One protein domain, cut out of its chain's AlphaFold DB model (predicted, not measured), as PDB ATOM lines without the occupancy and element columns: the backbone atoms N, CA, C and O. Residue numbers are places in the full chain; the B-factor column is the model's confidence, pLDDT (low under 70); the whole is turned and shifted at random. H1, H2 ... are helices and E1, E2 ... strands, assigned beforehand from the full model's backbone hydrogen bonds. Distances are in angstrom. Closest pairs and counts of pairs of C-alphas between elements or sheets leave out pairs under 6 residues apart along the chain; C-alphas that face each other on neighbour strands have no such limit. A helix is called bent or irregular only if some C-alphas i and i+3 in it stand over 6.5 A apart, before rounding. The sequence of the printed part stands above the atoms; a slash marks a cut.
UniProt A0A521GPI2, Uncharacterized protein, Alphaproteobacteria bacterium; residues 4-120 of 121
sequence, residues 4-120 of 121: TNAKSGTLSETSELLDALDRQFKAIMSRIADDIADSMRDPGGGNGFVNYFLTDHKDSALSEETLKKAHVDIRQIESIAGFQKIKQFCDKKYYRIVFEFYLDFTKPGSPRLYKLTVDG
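What this domain is: This is residues 4 to 120 of the 121 residues of an uncharacterized protein of Alphaproteobacteria bacterium (UniProt A0A521GPI2). A small, strongly twisted sheet of three strands has two helices side by side over one face, the very long H1 and the shorter H4, in two layers. H1 makes the long axis: its residues 24 to 39 cover the sheet near E1, while its earlier residues run on past the sheet, where the short helices H2 and H3 lie close to it. The printed part has 117 residues, with four named helices and three named strands in the order H1, E1, H2, H3, H4, E2, E3; the sheet runs E1, E3, E2, all antiparallel, and the class is mixed, helices and strands. The whole is compact, with a radius of gyration of the C-alphas of 15.6 A, yet elongated, spanning 57 by 35 by 20 A.

How they stand to each other: H1, residues 4 to 39, is irregular, with C-alphas 30 and 33 at 7.8 A, and has a kink of 57 degrees near residue 31. E1, residues 49 to 53, is an edge strand and the antiparallel neighbour of E3, residues 113 to 119, with N 50 and O 118 within hydrogen-bond range at 2.8 A. H1 is on the sheet at a height of 5.7 A; its closest C-alphas to E1 are those of Ile 36 and Val 50, 6.4 A apart. H2, residues 64 to 69, and H3, residues 74 to 78, only graze the sheet. H2 is close to H1 but not clearly touching, the closest C-alphas being those of Thr 10 and Lys 69 at 7.9 A. H4, residues 81 to 93, touches H1 with residues 81 to 86 alone, at a shallow tilt of 26 degrees, the same way; the closest C-alphas are those of Phe 25 and Gly 82, 4.8 A apart. E2, residues 96 to 102, forms a hairpin with E3, with N 102 and O 113 within hydrogen-bond range at 2.7 A. H4 lies over E2 at a height of 9.6 A, on the same face as H1, along the strands at 21 degrees on the local plane. In H2, H3 and H4 every O i to N i+4 pair is within hydrogen-bond range; in H1, 28 of 32 are.

Where its parts are: H1 begins at C-alpha 4 (246.701, 318.062, 219.737) and is 49.5 A long. E1 measures 13.0 A, H2 8.6 A, H3 6.1 A and H4 18.7 A. E2 is 17.1 A long, and E3, 18.4 A, ends at C-alpha 119 (205.536, 304.006, 228.695).

The domain as a whole: The C-alphas of Thr 4 and Pro 43 are the two farthest apart, at 58.2 A. The printed part has no cut and no long link. Its mean pLDDT is 88.2, with residues 4 to 9 and 42 to 47 under 70.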
ATOM      1  N   THR A   4     247.584 317.748 220.873       53.59
ATOM      2  CA  THR A   4     246.701 318.062 219.737       53.59
ATOM      3  C   THR A   4     245.975 316.833 219.170       53.59
ATOM      4  O   THR A   4     244.880 316.962 218.626       53.59
ATOM      5  N   ASN A   5     246.541 315.631 219.338       54.34
ATOM      6  CA  ASN A   5     246.001 314.405 218.736       54.34
ATOM      7  C   ASN A   5     244.873 313.766 219.563       54.34
ATOM      8  O   ASN A   5     243.867 313.340 219.005       54.34
ATOM      9  N   ALA A   6     244.994 313.758 220.896       59.22
ATOM     10  CA  ALA A   6     243.974 313.178 221.775       59.22
ATOM     11  C   ALA A   6     242.643 313.947 221.701       59.22
ATOM     12  O   ALA A   6     241.579 313.347 221.615       59.22
ATOM     13  N   LYS A   7     242.708 315.285 221.644       59.91
ATOM     14  CA  LYS A   7     241.516 316.142 221.588       59.91
ATOM     15  C   LYS A   7     240.735 315.981 220.277       59.91
ATOM     16  O   LYS A   7     239.513 316.042 220.297       59.91
ATOM     17  N   SER A   8     241.431 315.737 219.162       63.34
ATOM     18  CA  SER A   8     240.802 315.526 217.849       63.34
ATOM     19  C   SER A   8     240.107 314.162 217.750       63.34
ATOM     20  O   SER A   8     239.002 314.087 217.224       63.34
ATOM     21  N   GLY A   9     240.703 313.103 218.317       66.88
ATOM     22  CA  GLY A   9     240.084 311.771 218.357       66.88
ATOM     23  C   GLY A   9     238.829 311.719 219.232       66.88
ATOM     24  O   GLY A   9     237.820 311.147 218.830       66.88
ATOM     25  N   THR A  10     238.854 312.378 220.394       71.75
ATOM     26  CA  THR A  10     237.686 312.461 221.281       71.75
ATOM     27  C   THR A  10     236.527 313.226 220.642       71.75
ATOM     28  O   THR A  10     235.397 312.765 220.713       71.75
ATOM     29  N   LEU A  11     236.797 314.357 219.976       76.00
ATOM     30  CA  LEU A  11     235.753 315.139 219.301       76.00
ATOM     31  C   LEU A  11     235.078 314.359 218.159       76.00
ATOM     32  O   LEU A  11     233.868 314.497 217.981       76.00
ATOM     33  N   SER A  12     235.831 313.525 217.428       85.56
ATOM     34  CA  SER A  12     235.275 312.642 216.386       85.56
ATOM     35  C   SER A  12     234.335 311.599 216.988       85.56
ATOM     36  O   SER A  12     233.178 311.517 216.590       85.56
ATOM     37  N   GLU A  13     234.789 310.870 218.014       88.69
ATOM     38  CA  GLU A  13     233.998 309.811 218.659       88.69
ATOM     39  C   GLU A  13     232.726 310.368 219.329       88.69
ATOM     40  O   GLU A  13     231.670 309.738 219.267       88.69
ATOM     41  N   THR A  14     232.787 311.570 219.924       94.06
ATOM     42  CA  THR A  14     231.601 312.272 220.445       94.06
ATOM     43  C   THR A  14     230.603 312.583 219.330       94.06
ATOM     44  O   THR A  14     229.422 312.265 219.466       94.06
ATOM     45  N   SER A  15     231.055 313.204 218.235       93.88
ATOM     46  CA  SER A  15     230.176 313.600 217.126       93.88
ATOM     47  C   SER A  15     229.524 312.385 216.471       93.88
ATOM     48  O   SER A  15     228.310 312.358 216.296       93.88
ATOM     49  N   GLU A  16     230.314 311.353 216.169       95.44
ATOM     50  CA  GLU A  16     229.839 310.121 215.538       95.44
ATOM     51  C   GLU A  16     228.789 309.411 216.397       95.44
ATOM     52  O   GLU A  16     227.770 308.947 215.878       95.44
ATOM     53  N   LEU A  17     229.004 309.367 217.718       96.69
ATOM     54  CA  LEU A  17     228.041 308.805 218.655       96.69
ATOM     55  C   LEU A  17     226.732 309.604 218.670       96.69
ATOM     56  O   LEU A  17     225.664 309.010 218.535       96.69
ATOM     57  N   LEU A  18     226.790 310.931 218.811       96.44
ATOM     58  CA  LEU A  18     225.583 311.766 218.844       96.44
ATOM     59  C   LEU A  18     224.795 311.676 217.527       96.44
ATOM     60  O   LEU A  18     223.568 311.566 217.556       96.44
ATOM     61  N   ASP A  19     225.484 311.626 216.387       96.81
ATOM     62  CA  ASP A  19     224.857 311.438 215.077       96.81
ATOM     63  C   ASP A  19     224.213 310.050 214.937       96.81
ATOM     64  O   ASP A  19     223.126 309.917 214.362       96.81
ATOM     65  N   ALA A  20     224.854 308.997 215.460       97.06
ATOM     66  CA  ALA A  20     224.286 307.649 215.482       97.06
ATOM     67  C   ALA A  20     223.012 307.578 216.333       97.06
ATOM     68  O   ALA A  20     222.028 306.959 215.915       97.06
ATOM     69  N   LEU A  21     222.999 308.251 217.484       97.69
ATOM     70  CA  LEU A  21     221.818 308.342 218.339       97.69
ATOM     71  C   LEU A  21     220.696 309.147 217.672       97.69
ATOM     72  O   LEU A  21     219.549 308.708 217.684       97.69
ATOM     73  N   ASP A  22     221.003 310.268 217.012       98.00
ATOM     74  CA  ASP A  22     219.993 311.055 216.292       98.00
ATOM     75  C   ASP A  22     219.326 310.257 215.161       98.00
ATOM     76  O   ASP A  22     218.102 310.302 214.997       98.00
ATOM     77  N   ARG A  23     220.103 309.466 214.404       97.81
ATOM     78  CA  ARG A  23     219.559 308.554 213.383       97.81
ATOM     79  C   ARG A  23     218.622 307.515 213.993       97.81
ATOM     80  O   ARG A  23     217.526 307.311 213.471       97.81
ATOM     81  N   GLN A  24     219.019 306.898 215.105       97.75
ATOM     82  CA  GLN A  24     218.180 305.927 215.807       97.75
ATOM     83  C   GLN A  24     216.901 306.569 216.345       97.75
ATOM     84  O   GLN A  24     215.826 306.015 216.149       97.75
ATOM     85  N   PHE A  25     216.967 307.766 216.930       97.88
ATOM     86  CA  PHE A  25     215.771 308.465 217.399       97.88
ATOM     87  C   PHE A  25     214.820 308.830 216.260       97.88
ATOM     88  O   PHE A  25     213.608 308.681 216.398       97.88
ATOM     89  N   LYS A  26     215.337 309.251 215.103       97.25
ATOM     90  CA  LYS A  26     214.507 309.472 213.908       97.25
ATOM     91  C   LYS A  26     213.829 308.182 213.438       97.25
ATOM     92  O   LYS A  26     212.649 308.220 213.094       97.25
ATOM     93  N   ALA A  27     214.541 307.055 213.463       96.50
ATOM     94  CA  ALA A  27     213.972 305.752 213.128       96.50
ATOM     95  C   ALA A  27     212.896 305.320 214.140       96.50
ATOM     96  O   ALA A  27     211.797 304.949 213.738       96.50
ATOM     97  N   ILE A  28     213.161 305.450 215.444       96.44
ATOM     98  CA  ILE A  28     212.194 305.169 216.516       96.44
ATOM     99  C   ILE A  28     210.943 306.031 216.341       96.44
ATOM    100  O   ILE A  28     209.835 305.508 216.318       96.44
ATOM    101  N   MET A  29     211.108 307.336 216.123       95.44
ATOM    102  CA  MET A  29     209.999 308.266 215.903       95.44
ATOM    103  C   MET A  29     209.087 307.846 214.740       95.44
ATOM    104  O   MET A  29     207.889 308.108 214.784       95.44
ATOM    105  N   SER A  30     209.627 307.194 213.705       94.75
ATOM    106  CA  SER A  30     208.827 306.737 212.562       94.75
ATOM    107  C   SER A  30     207.925 305.536 212.863       94.75
ATOM    108  O   SER A  30     206.949 305.349 212.146       94.75
ATOM    109  N   ARG A  31     208.218 304.761 213.918       94.44
ATOM    110  CA  ARG A  31     207.498 303.518 214.256       94.44
ATOM    111  C   ARG A  31     206.874 303.485 215.652       94.44
ATOM    112  O   ARG A  31     206.052 302.627 215.930       94.44
ATOM    113  N   ILE A  32     207.222 304.431 216.524       91.31
ATOM    114  CA  ILE A  32     206.815 304.452 217.939       91.31
ATOM    115  C   ILE A  32     205.302 304.338 218.153       91.31
ATOM    116  O   ILE A  32     204.869 303.715 219.115       91.31
ATOM    117  N   ALA A  33     204.489 304.925 217.271       88.19
ATOM    118  CA  ALA A  33     203.036 304.838 217.369       88.19
ATOM    119  C   ALA A  33     202.528 303.407 217.130       88.19
ATOM    120  O   ALA A  33     201.650 302.949 217.859       88.19
ATOM    121  N   ASP A  34     203.102 302.720 216.142       90.06
ATOM    122  CA  ASP A  34     202.746 301.346 215.791       90.06
ATOM    123  C   ASP A  34     203.248 300.382 216.869       90.06
ATOM    124  O   ASP A  34     202.466 299.586 217.382       90.06
ATOM    125  N   ASP A  35     204.500 300.545 217.313       90.25
ATOM    126  CA  ASP A  35     205.100 299.725 218.372       90.25
ATOM    127  C   ASP A  35     204.283 299.812 219.683       90.25
ATOM    128  O   ASP A  35     204.059 298.800 220.352       90.25
ATOM    129  N   ILE A  36     203.790 301.005 220.052       85.94
ATOM    130  CA  ILE A  36     202.913 301.180 221.224       85.94
ATOM    131  C   ILE A  36     201.556 300.514 220.992       85.94
ATOM    132  O   ILE A  36     201.085 299.783 221.866       85.94
ATOM    133  N   ALA A  37     200.923 300.744 219.839       85.12
ATOM    134  CA  ALA A  37     199.627 300.150 219.526       85.12
ATOM    135  C   ALA A  37     199.687 298.616 219.555       85.12
ATOM    136  O   ALA A  37     198.773 297.977 220.073       85.12
ATOM    137  N   ASP A  38     200.776 298.033 219.057       84.94
ATOM    138  CA  ASP A  38     201.016 296.596 219.097       84.94
ATOM    139  C   ASP A  38     201.294 296.099 220.520       84.94
ATOM    140  O   ASP A  38     200.715 295.089 220.922       84.94
ATOM    141  N   SER A  39     202.063 296.839 221.331       80.75
ATOM    142  CA  SER A  39     202.288 296.491 222.748       80.75
ATOM    143  C   SER A  39     200.990 296.427 223.566       80.75
ATOM    144  O   SER A  39     200.871 295.622 224.487       80.75
ATOM    145  N   MET A  40     199.990 297.235 223.200       76.19
ATOM    146  CA  MET A  40     198.680 297.279 223.859       76.19
ATOM    147  C   MET A  40     197.719 296.184 223.376       76.19
ATOM    148  O   MET A  40     196.697 295.944 224.017       76.19
ATOM    149  N   ARG A  41     198.001 295.531 222.239       76.88
ATOM    150  CA  ARG A  41     197.135 294.488 221.661       76.88
ATOM    151  C   ARG A  41     197.328 293.114 222.299       76.88
ATOM    152  O   ARG A  41     196.482 292.252 222.075       76.88
ATOM    153  N   ASP A  42     198.398 292.902 223.066       65.38
ATOM    154  CA  ASP A  42     198.681 291.615 223.705       65.38
ATOM    155  C   ASP A  42     197.820 291.409 224.977       65.38
ATOM    156  O   ASP A  42     198.055 292.072 225.996       65.38
ATOM    157  N   PRO A  43     196.825 290.493 224.968       52.34
ATOM    158  CA  PRO A  43     195.888 290.302 226.079       52.34
ATOM    159  C   PRO A  43     196.516 289.648 227.324       52.34
ATOM    160  O   PRO A  43     195.839 289.523 228.344       52.34
ATOM    161  N   GLY A  44     197.766 289.173 227.241       53.91
ATOM    162  CA  GLY A  44     198.401 288.329 228.260       53.91
ATOM    163  C   GLY A  44     199.290 289.039 229.283       53.91
ATOM    164  O   GLY A  44     199.796 288.380 230.190       53.91
ATOM    165  N   GLY A  45     199.497 290.351 229.164       50.19
ATOM    166  CA  GLY A  45     200.421 291.085 230.038       50.19
ATOM    167  C   GLY A  45     201.305 292.086 229.306       50.19
ATOM    168  O   GLY A  45     202.470 292.242 229.673       50.19
ATOM    169  N   GLY A  46     200.769 292.753 228.278       51.12
ATOM    170  CA  GLY A  46     201.408 293.912 227.672       51.12
ATOM    171  C   GLY A  46     201.567 295.002 228.723       51.12
ATOM    172  O   GLY A  46     200.670 295.819 228.932       51.12
ATOM    173  N   ASN A  47     202.699 295.002 229.430       58.59
ATOM    174  CA  ASN A  47     203.140 296.197 230.123       58.59
ATOM    175  C   ASN A  47     203.173 297.257 229.028       58.59
ATOM    176  O   ASN A  47     203.876 297.040 228.044       58.59
ATOM    177  N   GLY A  48     202.365 298.314 229.116       72.25
ATOM    178  CA  GLY A  48     202.173 299.254 228.007       72.25
ATOM    179  C   GLY A  48     203.390 300.140 227.756       72.25
ATOM    180  O   GLY A  48     203.230 301.316 227.460       72.25
ATOM    181  N   PHE A  49     204.594 299.586 227.888       84.62
ATOM    182  CA  PHE A  49     205.863 300.177 227.557       84.62
ATOM    183  C   PHE A  49     206.541 299.454 226.389       84.62
ATOM    184  O   PHE A  49     206.447 298.238 226.220       84.62
ATOM    185  N   VAL A  50     207.332 300.207 225.632       91.12
ATOM    186  CA  VAL A  50     208.215 299.723 224.571       91.12
ATOM    187  C   VAL A  50     209.654 300.087 224.923       91.12
ATOM    188  O   VAL A  50     209.939 301.221 225.315       91.12
ATOM    189  N   ASN A  51     210.574 299.130 224.776       92.88
ATOM    190  CA  ASN A  51     212.004 299.332 225.004       92.88
ATOM    191  C   ASN A  51     212.768 299.352 223.678       92.88
ATOM    192  O   ASN A  51     212.711 298.396 222.906       92.88
ATOM    193  N   TYR A  52     213.566 300.394 223.470       95.25
ATOM    194  CA  TYR A  52     214.470 300.534 222.335       95.25
ATOM    195  C   TYR A  52     215.909 300.481 222.836       95.25
ATOM    196  O   TYR A  52     216.426 301.475 223.346       95.25
ATOM    197  N   PHE A  53     216.557 299.324 222.717       95.44
ATOM    198  CA  PHE A  53     217.992 299.222 222.980       95.44
ATOM    199  C   PHE A  53     218.760 300.002 221.920       95.44
ATOM    200  O   PHE A  53     218.502 299.849 220.727       95.44
ATOM    201  N   LEU A  54     219.670 300.858 222.372       96.75
ATOM    202  CA  LEU A  54     220.414 301.756 221.500       96.75
ATOM    203  C   LEU A  54     221.774 301.157 221.165       96.75
ATOM    204  O   LEU A  54     222.349 300.406 221.957       96.75
ATOM    205  N   THR A  55     222.299 301.524 220.006       96.94
ATOM    206  CA  THR A  55     223.654 301.182 219.575       96.94
ATOM    207  C   THR A  55     224.546 302.414 219.494       96.94
ATOM    208  O   THR A  55     224.074 303.551 219.427       96.94
ATOM    209  N   ASP A  56     225.856 302.200 219.533       95.44
ATOM    210  CA  ASP A  56     226.844 303.220 219.207       95.44
ATOM    211  C   ASP A  56     227.064 303.339 217.687       95.44
ATOM    212  O   ASP A  56     226.375 302.716 216.878       95.44
ATOM    213  N   HIS A  57     228.027 304.165 217.274       93.94
ATOM    214  CA  HIS A  57     228.354 304.377 215.860       93.94
ATOM    215  C   HIS A  57     229.061 303.180 215.190       93.94
ATOM    216  O   HIS A  57     229.341 303.241 213.995       93.94
ATOM    217  N   LYS A  58     229.344 302.105 215.937       94.38
ATOM    218  CA  LYS A  58     229.922 300.835 215.463       94.38
ATOM    219  C   LYS A  58     228.899 299.698 215.527       94.38
ATOM    220  O   LYS A  58     229.289 298.530 215.531       94.38
ATOM    221  N   ASP A  59     227.614 300.036 215.643       93.38
ATOM    222  CA  ASP A  59     226.492 299.102 215.787       93.38
ATOM    223  C   ASP A  59     226.611 298.156 216.997       93.38
ATOM    224  O   ASP A  59     225.935 297.130 217.079       93.38
ATOM    225  N   SER A  60     227.449 298.510 217.976       94.69
ATOM    226  CA  SER A  60     227.570 297.784 219.239       94.69
ATOM    227  C   SER A  60     226.564 298.324 220.249       94.69
ATOM    228  O   SER A  60     226.190 299.493 220.192       94.69
ATOM    229  N   ALA A  61     226.109 297.493 221.190       94.69
ATOM    230  CA  ALA A  61     225.167 297.935 222.216       94.69
ATOM    231  C   ALA A  61     225.723 299.142 222.991       94.69
ATOM    232  O   ALA A  61     226.868 299.125 223.451       94.69
ATOM    233  N   LEU A  62     224.909 300.186 223.152       96.25
ATOM    234  CA  LEU A  62     225.323 301.421 223.803       96.25
ATOM    235  C   LEU A  62     225.573 301.171 225.289       96.25
ATOM    236  O   LEU A  62     224.634 300.990 226.062       96.25
ATOM    237  N   SER A  63     226.837 301.181 225.699       94.88
ATOM    238  CA  SER A  63     227.232 300.916 227.082       94.88
ATOM    239  C   SER A  63     227.606 302.190 227.846       94.88
ATOM    240  O   SER A  63     227.944 303.220 227.258       94.88
ATOM    241  N   GLU A  64     227.611 302.114 229.178       93.94
ATOM    242  CA  GLU A  64     228.146 303.189 230.034       93.94
ATOM    243  C   GLU A  64     229.620 303.496 229.759       93.94
ATOM    244  O   GLU A  64     230.029 304.655 229.832       93.94
ATOM    245  N   GLU A  65     230.414 302.493 229.390       92.75
ATOM    246  CA  GLU A  65     231.806 302.696 228.996       92.75
ATOM    247  C   GLU A  65     231.908 303.504 227.698       92.75
ATOM    248  O   GLU A  65     232.710 304.437 227.617       92.75
ATOM    249  N   THR A  66     231.043 303.217 226.720       93.88
ATOM    250  CA  THR A  66     230.978 303.961 225.458       93.88
ATOM    251  C   THR A  66     230.669 305.441 225.704       93.88
ATOM    252  O   THR A  66     231.382 306.305 225.192       93.88
ATOM    253  N   LEU A  67     229.666 305.747 226.540       93.69
ATOM    254  CA  LEU A  67     229.327 307.133 226.894       93.69
ATOM    255  C   LEU A  67     230.483 307.845 227.611       93.69
ATOM    256  O   LEU A  67     230.831 308.974 227.260       93.69
ATOM    257  N   LYS A  68     231.120 307.169 228.577       93.31
ATOM    258  CA  LYS A  68     232.275 307.701 229.320       93.31
ATOM    259  C   LYS A  68     233.451 308.007 228.395       93.31
ATOM    260  O   LYS A  68     234.031 309.085 228.497       93.31
ATOM    261  N   LYS A  69     233.782 307.093 227.478       92.44
ATOM    262  CA  LYS A  69     234.877 307.254 226.511       92.44
ATOM    263  C   LYS A  69     234.624 308.414 225.547       92.44
ATOM    264  O   LYS A  69     235.548 309.157 225.226       92.44
ATOM    265  N   ALA A  70     233.376 308.581 225.115       92.56
ATOM    266  CA  ALA A  70     232.961 309.669 224.237       92.56
ATOM    267  C   ALA A  70     232.713 310.996 224.978       92.56
ATOM    268  O   ALA A  70     232.351 311.979 224.335       92.56
ATOM    269  N   HIS A  71     232.879 311.044 226.307       94.44
ATOM    270  CA  HIS A  71     232.531 312.197 227.147       94.44
ATOM    271  C   HIS A  71     231.114 312.734 226.878       94.44
ATOM    272  O   HIS A  71     230.899 313.945 226.862       94.44
ATOM    273  N   VAL A  72     230.160 311.826 226.654       93.94
ATOM    274  CA  VAL A  72     228.750 312.156 226.434       93.94
ATOM    275  C   VAL A  72     227.973 311.914 227.718       93.94
ATOM    276  O   VAL A  72     227.959 310.802 228.248       93.94
ATOM    277  N   ASP A  73     227.304 312.954 228.206       93.25
ATOM    278  CA  ASP A  73     226.342 312.837 229.297       93.25
ATOM    279  C   ASP A  73     224.895 312.691 228.791       93.25
ATOM    280  O   ASP A  73     224.581 312.865 227.611       93.25
ATOM    281  N   ILE A  74     223.984 312.364 229.710       91.50
ATOM    282  CA  ILE A  74     222.561 312.187 229.393       91.50
ATOM    283  C   ILE A  74     221.937 313.492 228.875       91.50
ATOM    284  O   ILE A  74     221.092 313.440 227.989       91.50
ATOM    285  N   ARG A  75     222.369 314.667 229.354       93.31
ATOM    286  CA  ARG A  75     221.798 315.956 228.926       93.31
ATOM    287  C   ARG A  75     222.116 316.240 227.464       93.31
ATOM    288  O   ARG A  75     221.271 316.770 226.748       93.31
ATOM    289  N   GLN A  76     223.311 315.871 227.010       95.50
ATOM    290  CA  GLN A  76     223.679 315.961 225.601       95.50
ATOM    291  C   GLN A  76     222.794 315.050 224.751       95.50
ATOM    292  O   GLN A  76     222.306 315.491 223.714       95.50
ATOM    293  N   ILE A  77     222.518 313.828 225.211       94.94
ATOM    294  CA  ILE A  77     221.627 312.894 224.508       94.94
ATOM    295  C   ILE A  77     220.198 313.438 224.459       94.94
ATOM    296  O   ILE A  77     219.583 313.463 223.395       94.94
ATOM    297  N   GLU A  78     219.682 313.932 225.583       94.56
ATOM    298  CA  GLU A  78     218.355 314.539 225.645       94.56
ATOM    299  C   GLU A  78     218.266 315.779 224.750       94.56
ATOM    300  O   GLU A  78     217.211 316.042 224.183       94.56
ATOM    301  N   SER A  79     219.359 316.518 224.546       95.25
ATOM    302  CA  SER A  79     219.386 317.687 223.657       95.25
ATOM    303  C   SER A  79     219.311 317.349 222.160       95.25
ATOM    304  O   SER A  79     219.063 318.241 221.347       95.25
ATOM    305  N   ILE A  80     219.487 316.076 221.780       97.00
ATOM    306  CA  ILE A  80     219.442 315.634 220.383       97.00
ATOM    307  C   ILE A  80     218.058 315.913 219.785       97.00
ATOM    308  O   ILE A  80     217.020 315.582 220.361       97.00
ATOM    309  N   ALA A  81     218.033 316.488 218.581       96.19
ATOM    310  CA  ALA A  81     216.798 316.881 217.905       96.19
ATOM    311  C   ALA A  81     215.821 315.706 217.716       96.19
ATOM    312  O   ALA A  81     214.614 315.873 217.901       96.19
ATOM    313  N   GLY A  82     216.324 314.515 217.376       95.81
ATOM    314  CA  GLY A  82     215.536 313.288 217.335       95.81
ATOM    315  C   GLY A  82     214.883 312.955 218.679       95.81
ATOM    316  O   GLY A  82     213.675 312.730 218.712       95.81
ATOM    317  N   PHE A  83     215.633 313.003 219.786       96.75
ATOM    318  CA  PHE A  83     215.090 312.754 221.126       96.75
ATOM    319  C   PHE A  83     213.992 313.761 221.478       96.75
ATOM    320  O   PHE A  83     212.905 313.375 221.902       96.75
ATOM    321  N   GLN A  84     214.235 315.051 221.229       97.38
ATOM    322  CA  GLN A  84     213.261 316.114 221.488       97.38
ATOM    323  C   GLN A  84     211.953 315.913 220.713       97.38
ATOM    324  O   GLN A  84     210.874 316.161 221.251       97.38
ATOM    325  N   LYS A  85     212.016 315.409 219.475       96.31
ATOM    326  CA  LYS A  85     210.816 315.068 218.695       96.31
ATOM    327  C   LYS A  85     210.037 313.909 219.307       96.31
ATOM    328  O   LYS A  85     208.816 314.013 219.410       96.31
ATOM    329  N   ILE A  86     210.724 312.848 219.738       95.81
ATOM    330  CA  ILE A  86     210.064 311.733 220.427       95.81
ATOM    331  C   ILE A  86     209.425 312.240 221.720       95.81
ATOM    332  O   ILE A  86     208.250 311.986 221.958       95.81
ATOM    333  N   LYS A  87     210.155 313.032 222.513       95.75
ATOM    334  CA  LYS A  87     209.633 313.614 223.750       95.75
ATOM    335  C   LYS A  87     208.359 314.421 223.504       95.75
ATOM    336  O   LYS A  87     207.358 314.185 224.165       95.75
ATOM    337  N   GLN A  88     208.359 315.315 222.517       96.12
ATOM    338  CA  GLN A  88     207.171 316.095 222.157       96.12
ATOM    339  C   GLN A  88     205.998 315.223 221.695       96.12
ATOM    340  O   GLN A  88     204.844 315.555 221.966       96.12
ATOM    341  N   PHE A  89     206.267 314.138 220.966       93.62
ATOM    342  CA  PHE A  89     205.237 313.179 220.575       93.62
ATOM    343  C   PHE A  89     204.637 312.479 221.798       93.62
ATOM    344  O   PHE A  89     203.414 312.469 221.944       93.62
ATOM    345  N   CYS A  90     205.487 311.959 222.685       93.00
ATOM    346  CA  CYS A  90     205.070 311.295 223.914       93.00
ATOM    347  C   CYS A  90     204.275 312.246 224.819       93.00
ATOM    348  O   CYS A  90     203.156 311.915 225.197       93.00
ATOM    349  N   ASP A  91     204.770 313.468 225.047       93.56
ATOM    350  CA  ASP A  91     204.089 314.495 225.848       93.56
ATOM    351  C   ASP A  91     202.664 314.776 225.320       93.56
ATOM    352  O   ASP A  91     201.713 314.864 226.092       93.56
ATOM    353  N   LYS A  92     202.480 314.868 223.992       93.75
ATOM    354  CA  LYS A  92     201.160 315.097 223.361       93.75
ATOM    355  C   LYS A  92     200.187 313.934 223.525       93.75
ATOM    356  O   LYS A  92     198.978 314.130 223.410       93.75
ATOM    357  N   LYS A  93     200.708 312.722 223.699       88.81
ATOM    358  CA  LYS A  93     199.932 311.490 223.849       88.81
ATOM    359  C   LYS A  93     199.817 311.040 225.303       88.81
ATOM    360  O   LYS A  93     199.208 310.008 225.544       88.81
ATOM    361  N   TYR A  94     200.340 311.835 226.241       88.88
ATOM    362  CA  TYR A  94     200.444 311.500 227.663       88.88
ATOM    363  C   TYR A  94     201.273 310.241 227.929       88.88
ATOM    364  O   TYR A  94     201.082 309.574 228.935       88.88
ATOM    365  N   TYR A  95     202.216 309.934 227.039       90.31
ATOM    366  CA  TYR A  95     203.183 308.869 227.249       90.31
ATOM    367  C   TYR A  95     204.390 309.410 228.001       90.31
ATOM    368  O   TYR A  95     204.867 310.523 227.750       90.31
ATOM    369  N   ARG A  96     204.939 308.593 228.890       91.38
ATOM    370  CA  ARG A  96     206.214 308.847 229.541       91.38
ATOM    371  C   ARG A  96     207.348 308.330 228.659       91.38
ATOM    372  O   ARG A  96     207.262 307.268 228.058       91.38
ATOM    373  N   ILE A  97     208.445 309.073 228.604       94.00
ATOM    374  CA  ILE A  97     209.677 308.665 227.926       94.00
ATOM    375  C   ILE A  97     210.852 308.796 228.887       94.00
ATOM    376  O   ILE A  97     210.971 309.797 229.593       94.00
ATOM    377  N   VAL A  98     211.708 307.778 228.936       92.12
ATOM    378  CA  VAL A  98     212.881 307.748 229.812       92.12
ATOM    379  C   VAL A  98     214.070 307.180 229.048       92.12
ATOM    380  O   VAL A  98     213.989 306.100 228.467       92.12
ATOM    381  N   PHE A  99     215.187 307.902 229.067       93.94
ATOM    382  CA  PHE A  99     216.487 307.351 228.705       93.94
ATOM    383  C   PHE A  99     217.110 306.735 229.960       93.94
ATOM    384  O   PHE A  99     217.421 307.440 230.919       93.94
ATOM    385  N   GLU A 100     217.253 305.415 229.985       93.00
ATOM    386  CA  GLU A 100     217.716 304.679 231.163       93.00
ATOM    387  C   GLU A 100     218.656 303.541 230.771       93.00
ATOM    388  O   GLU A 100     218.809 303.209 229.594       93.00
ATOM    389  N   PHE A 101     219.298 302.930 231.763       91.62
ATOM    390  CA  PHE A 101     220.090 301.730 231.543       91.62
ATOM    391  C   PHE A 101     219.315 300.474 231.944       91.62
ATOM    392  O   PHE A 101     218.544 300.451 232.900       91.62
ATOM    393  N   TYR A 102     219.581 299.401 231.221       90.38
ATOM    394  CA  TYR A 102     219.253 298.031 231.555       90.38
ATOM    395  C   TYR A 102     220.489 297.343 232.146       90.38
ATOM    396  O   TYR A 102     221.615 297.556 231.686       90.38
ATOM    397  N   LEU A 103     220.266 296.510 233.162       89.25
ATOM    398  CA  LEU A 103     221.281 295.672 233.789       89.25
ATOM    399  C   LEU A 103     220.737 294.245 233.919       89.25
ATOM    400  O   LEU A 103     219.691 294.037 234.535       89.25
ATOM    401  N   ASP A 104     221.451 293.266 233.363       83.75
ATOM    402  CA  ASP A 104     221.126 291.849 233.539       83.75
ATOM    403  C   ASP A 104     221.618 291.378 234.916       83.75
ATOM    404  O   ASP A 104     222.784 291.023 235.104       83.75
ATOM    405  N   PHE A 105     220.713 291.386 235.898       82.44
ATOM    406  CA  PHE A 105     221.006 290.963 237.271       82.44
ATOM    407  C   PHE A 105     221.339 289.473 237.399       82.44
ATOM    408  O   PHE A 105     221.871 289.062 238.429       82.44
ATOM    409  N   THR A 106     221.056 288.657 236.379       87.06
ATOM    410  CA  THR A 106     221.373 287.220 236.405       87.06
ATOM    411  C   THR A 106     222.839 286.939 236.082       87.06
ATOM    412  O   THR A 106     223.339 285.851 236.365       87.06
ATOM    413  N   LYS A 107     223.554 287.927 235.531       84.31
ATOM    414  CA  LYS A 107     224.950 287.812 235.107       84.31
ATOM    415  C   LYS A 107     225.807 288.856 235.828       84.31
ATOM    416  O   LYS A 107     225.838 290.018 235.408       84.31
ATOM    417  N   PRO A 108     226.522 288.463 236.898       83.38
ATOM    418  CA  PRO A 108     227.450 289.346 237.596       83.38
ATOM    419  C   PRO A 108     228.462 289.970 236.628       83.38
ATOM    420  O   PRO A 108     229.049 289.273 235.805       83.38
ATOM    421  N   GLY A 109     228.661 291.285 236.726       83.44
ATOM    422  CA  GLY A 109     229.569 292.025 235.843       83.44
ATOM    423  C   GLY A 109     228.982 292.413 234.484       83.44
ATOM    424  O   GLY A 109     229.714 292.952 233.657       83.44
ATOM    425  N   SER A 110     227.685 292.181 234.241       86.00
ATOM    426  CA  SER A 110     227.041 292.646 233.008       86.00
ATOM    427  C   SER A 110     227.175 294.160 232.841       86.00
ATOM    428  O   SER A 110     226.950 294.904 233.803       86.00
ATOM    429  N   PRO A 111     227.512 294.638 231.632       88.81
ATOM    430  CA  PRO A 111     227.584 296.063 231.374       88.81
ATOM    431  C   PRO A 111     226.195 296.696 231.487       88.81
ATOM    432  O   PRO A 111     225.178 296.085 231.160       88.81
ATOM    433  N   ARG A 112     226.161 297.961 231.917       92.62
ATOM    434  CA  ARG A 112     224.963 298.798 231.819       92.62
ATOM    435  C   ARG A 112     224.748 299.168 230.360       92.62
ATOM    436  O   ARG A 112     225.610 299.829 229.777       92.62
ATOM    437  N   LEU A 113     223.617 298.747 229.802       94.50
ATOM    438  CA  LEU A 113     223.244 299.009 228.414       94.50
ATOM    439  C   LEU A 113     222.129 300.043 228.361       94.50
ATOM    440  O   LEU A 113     221.103 299.874 229.010       94.50
ATOM    441  N   TYR A 114     222.310 301.106 227.597       95.50
ATOM    442  CA  TYR A 114     221.336 302.181 227.498       95.50
ATOM    443  C   TYR A 114     220.219 301.851 226.517       95.50
ATOM    444  O   TYR A 114     220.424 301.284 225.440       95.50
ATOM    445  N   LYS A 115     219.015 302.248 226.908       95.38
ATOM    446  CA  LYS A 115     217.794 302.098 226.134       95.38
ATOM    447  C   LYS A 115     216.914 303.330 226.294       95.38
ATOM    448  O   LYS A 115     217.016 304.080 227.266       95.38
ATOM    449  N   LEU A 116     216.016 303.500 225.336       95.94
ATOM    450  CA  LEU A 116     214.881 304.394 225.459       95.94
ATOM    451  C   LEU A 116     213.654 303.569 225.848       95.94
ATOM    452  O   LEU A 116     213.299 302.631 225.139       95.94
ATOM    453  N   THR A 117     213.011 303.924 226.949       93.88
ATOM    454  CA  THR A 117     211.748 303.325 227.384       93.88
ATOM    455  C   THR A 117     210.637 304.328 227.129       93.88
ATOM    456  O   THR A 117     210.730 305.480 227.560       93.88
ATOM    457  N   VAL A 118     209.593 303.903 226.426       93.12
ATOM    458  CA  VAL A 118     208.373 304.690 226.239       93.12
ATOM    459  C   VAL A 118     207.246 303.945 226.911       93.12
ATOM    460  O   VAL A 118     206.999 302.809 226.543       93.12
ATOM    461  N   ASP A 119     206.598 304.572 227.877       87.69
ATOM    462  CA  ASP A 119     205.536 304.006 228.695       87.69
ATOM    463  C   ASP A 119     204.228 304.751 228.411       87.69
ATOM    464  O   ASP A 119     204.156 305.975 228.520       87.69
ATOM    465  N   GLY A 120     203.231 304.009 227.946       73.25
ATOM    466  CA  GLY A 120     201.924 304.495 227.530       73.25
ATOM    467  C   GLY A 120     200.837 304.394 228.599       73.25
ATOM    468  O   GLY A 120     199.672 304.596 228.250       73.25
TER     469      GLY A 120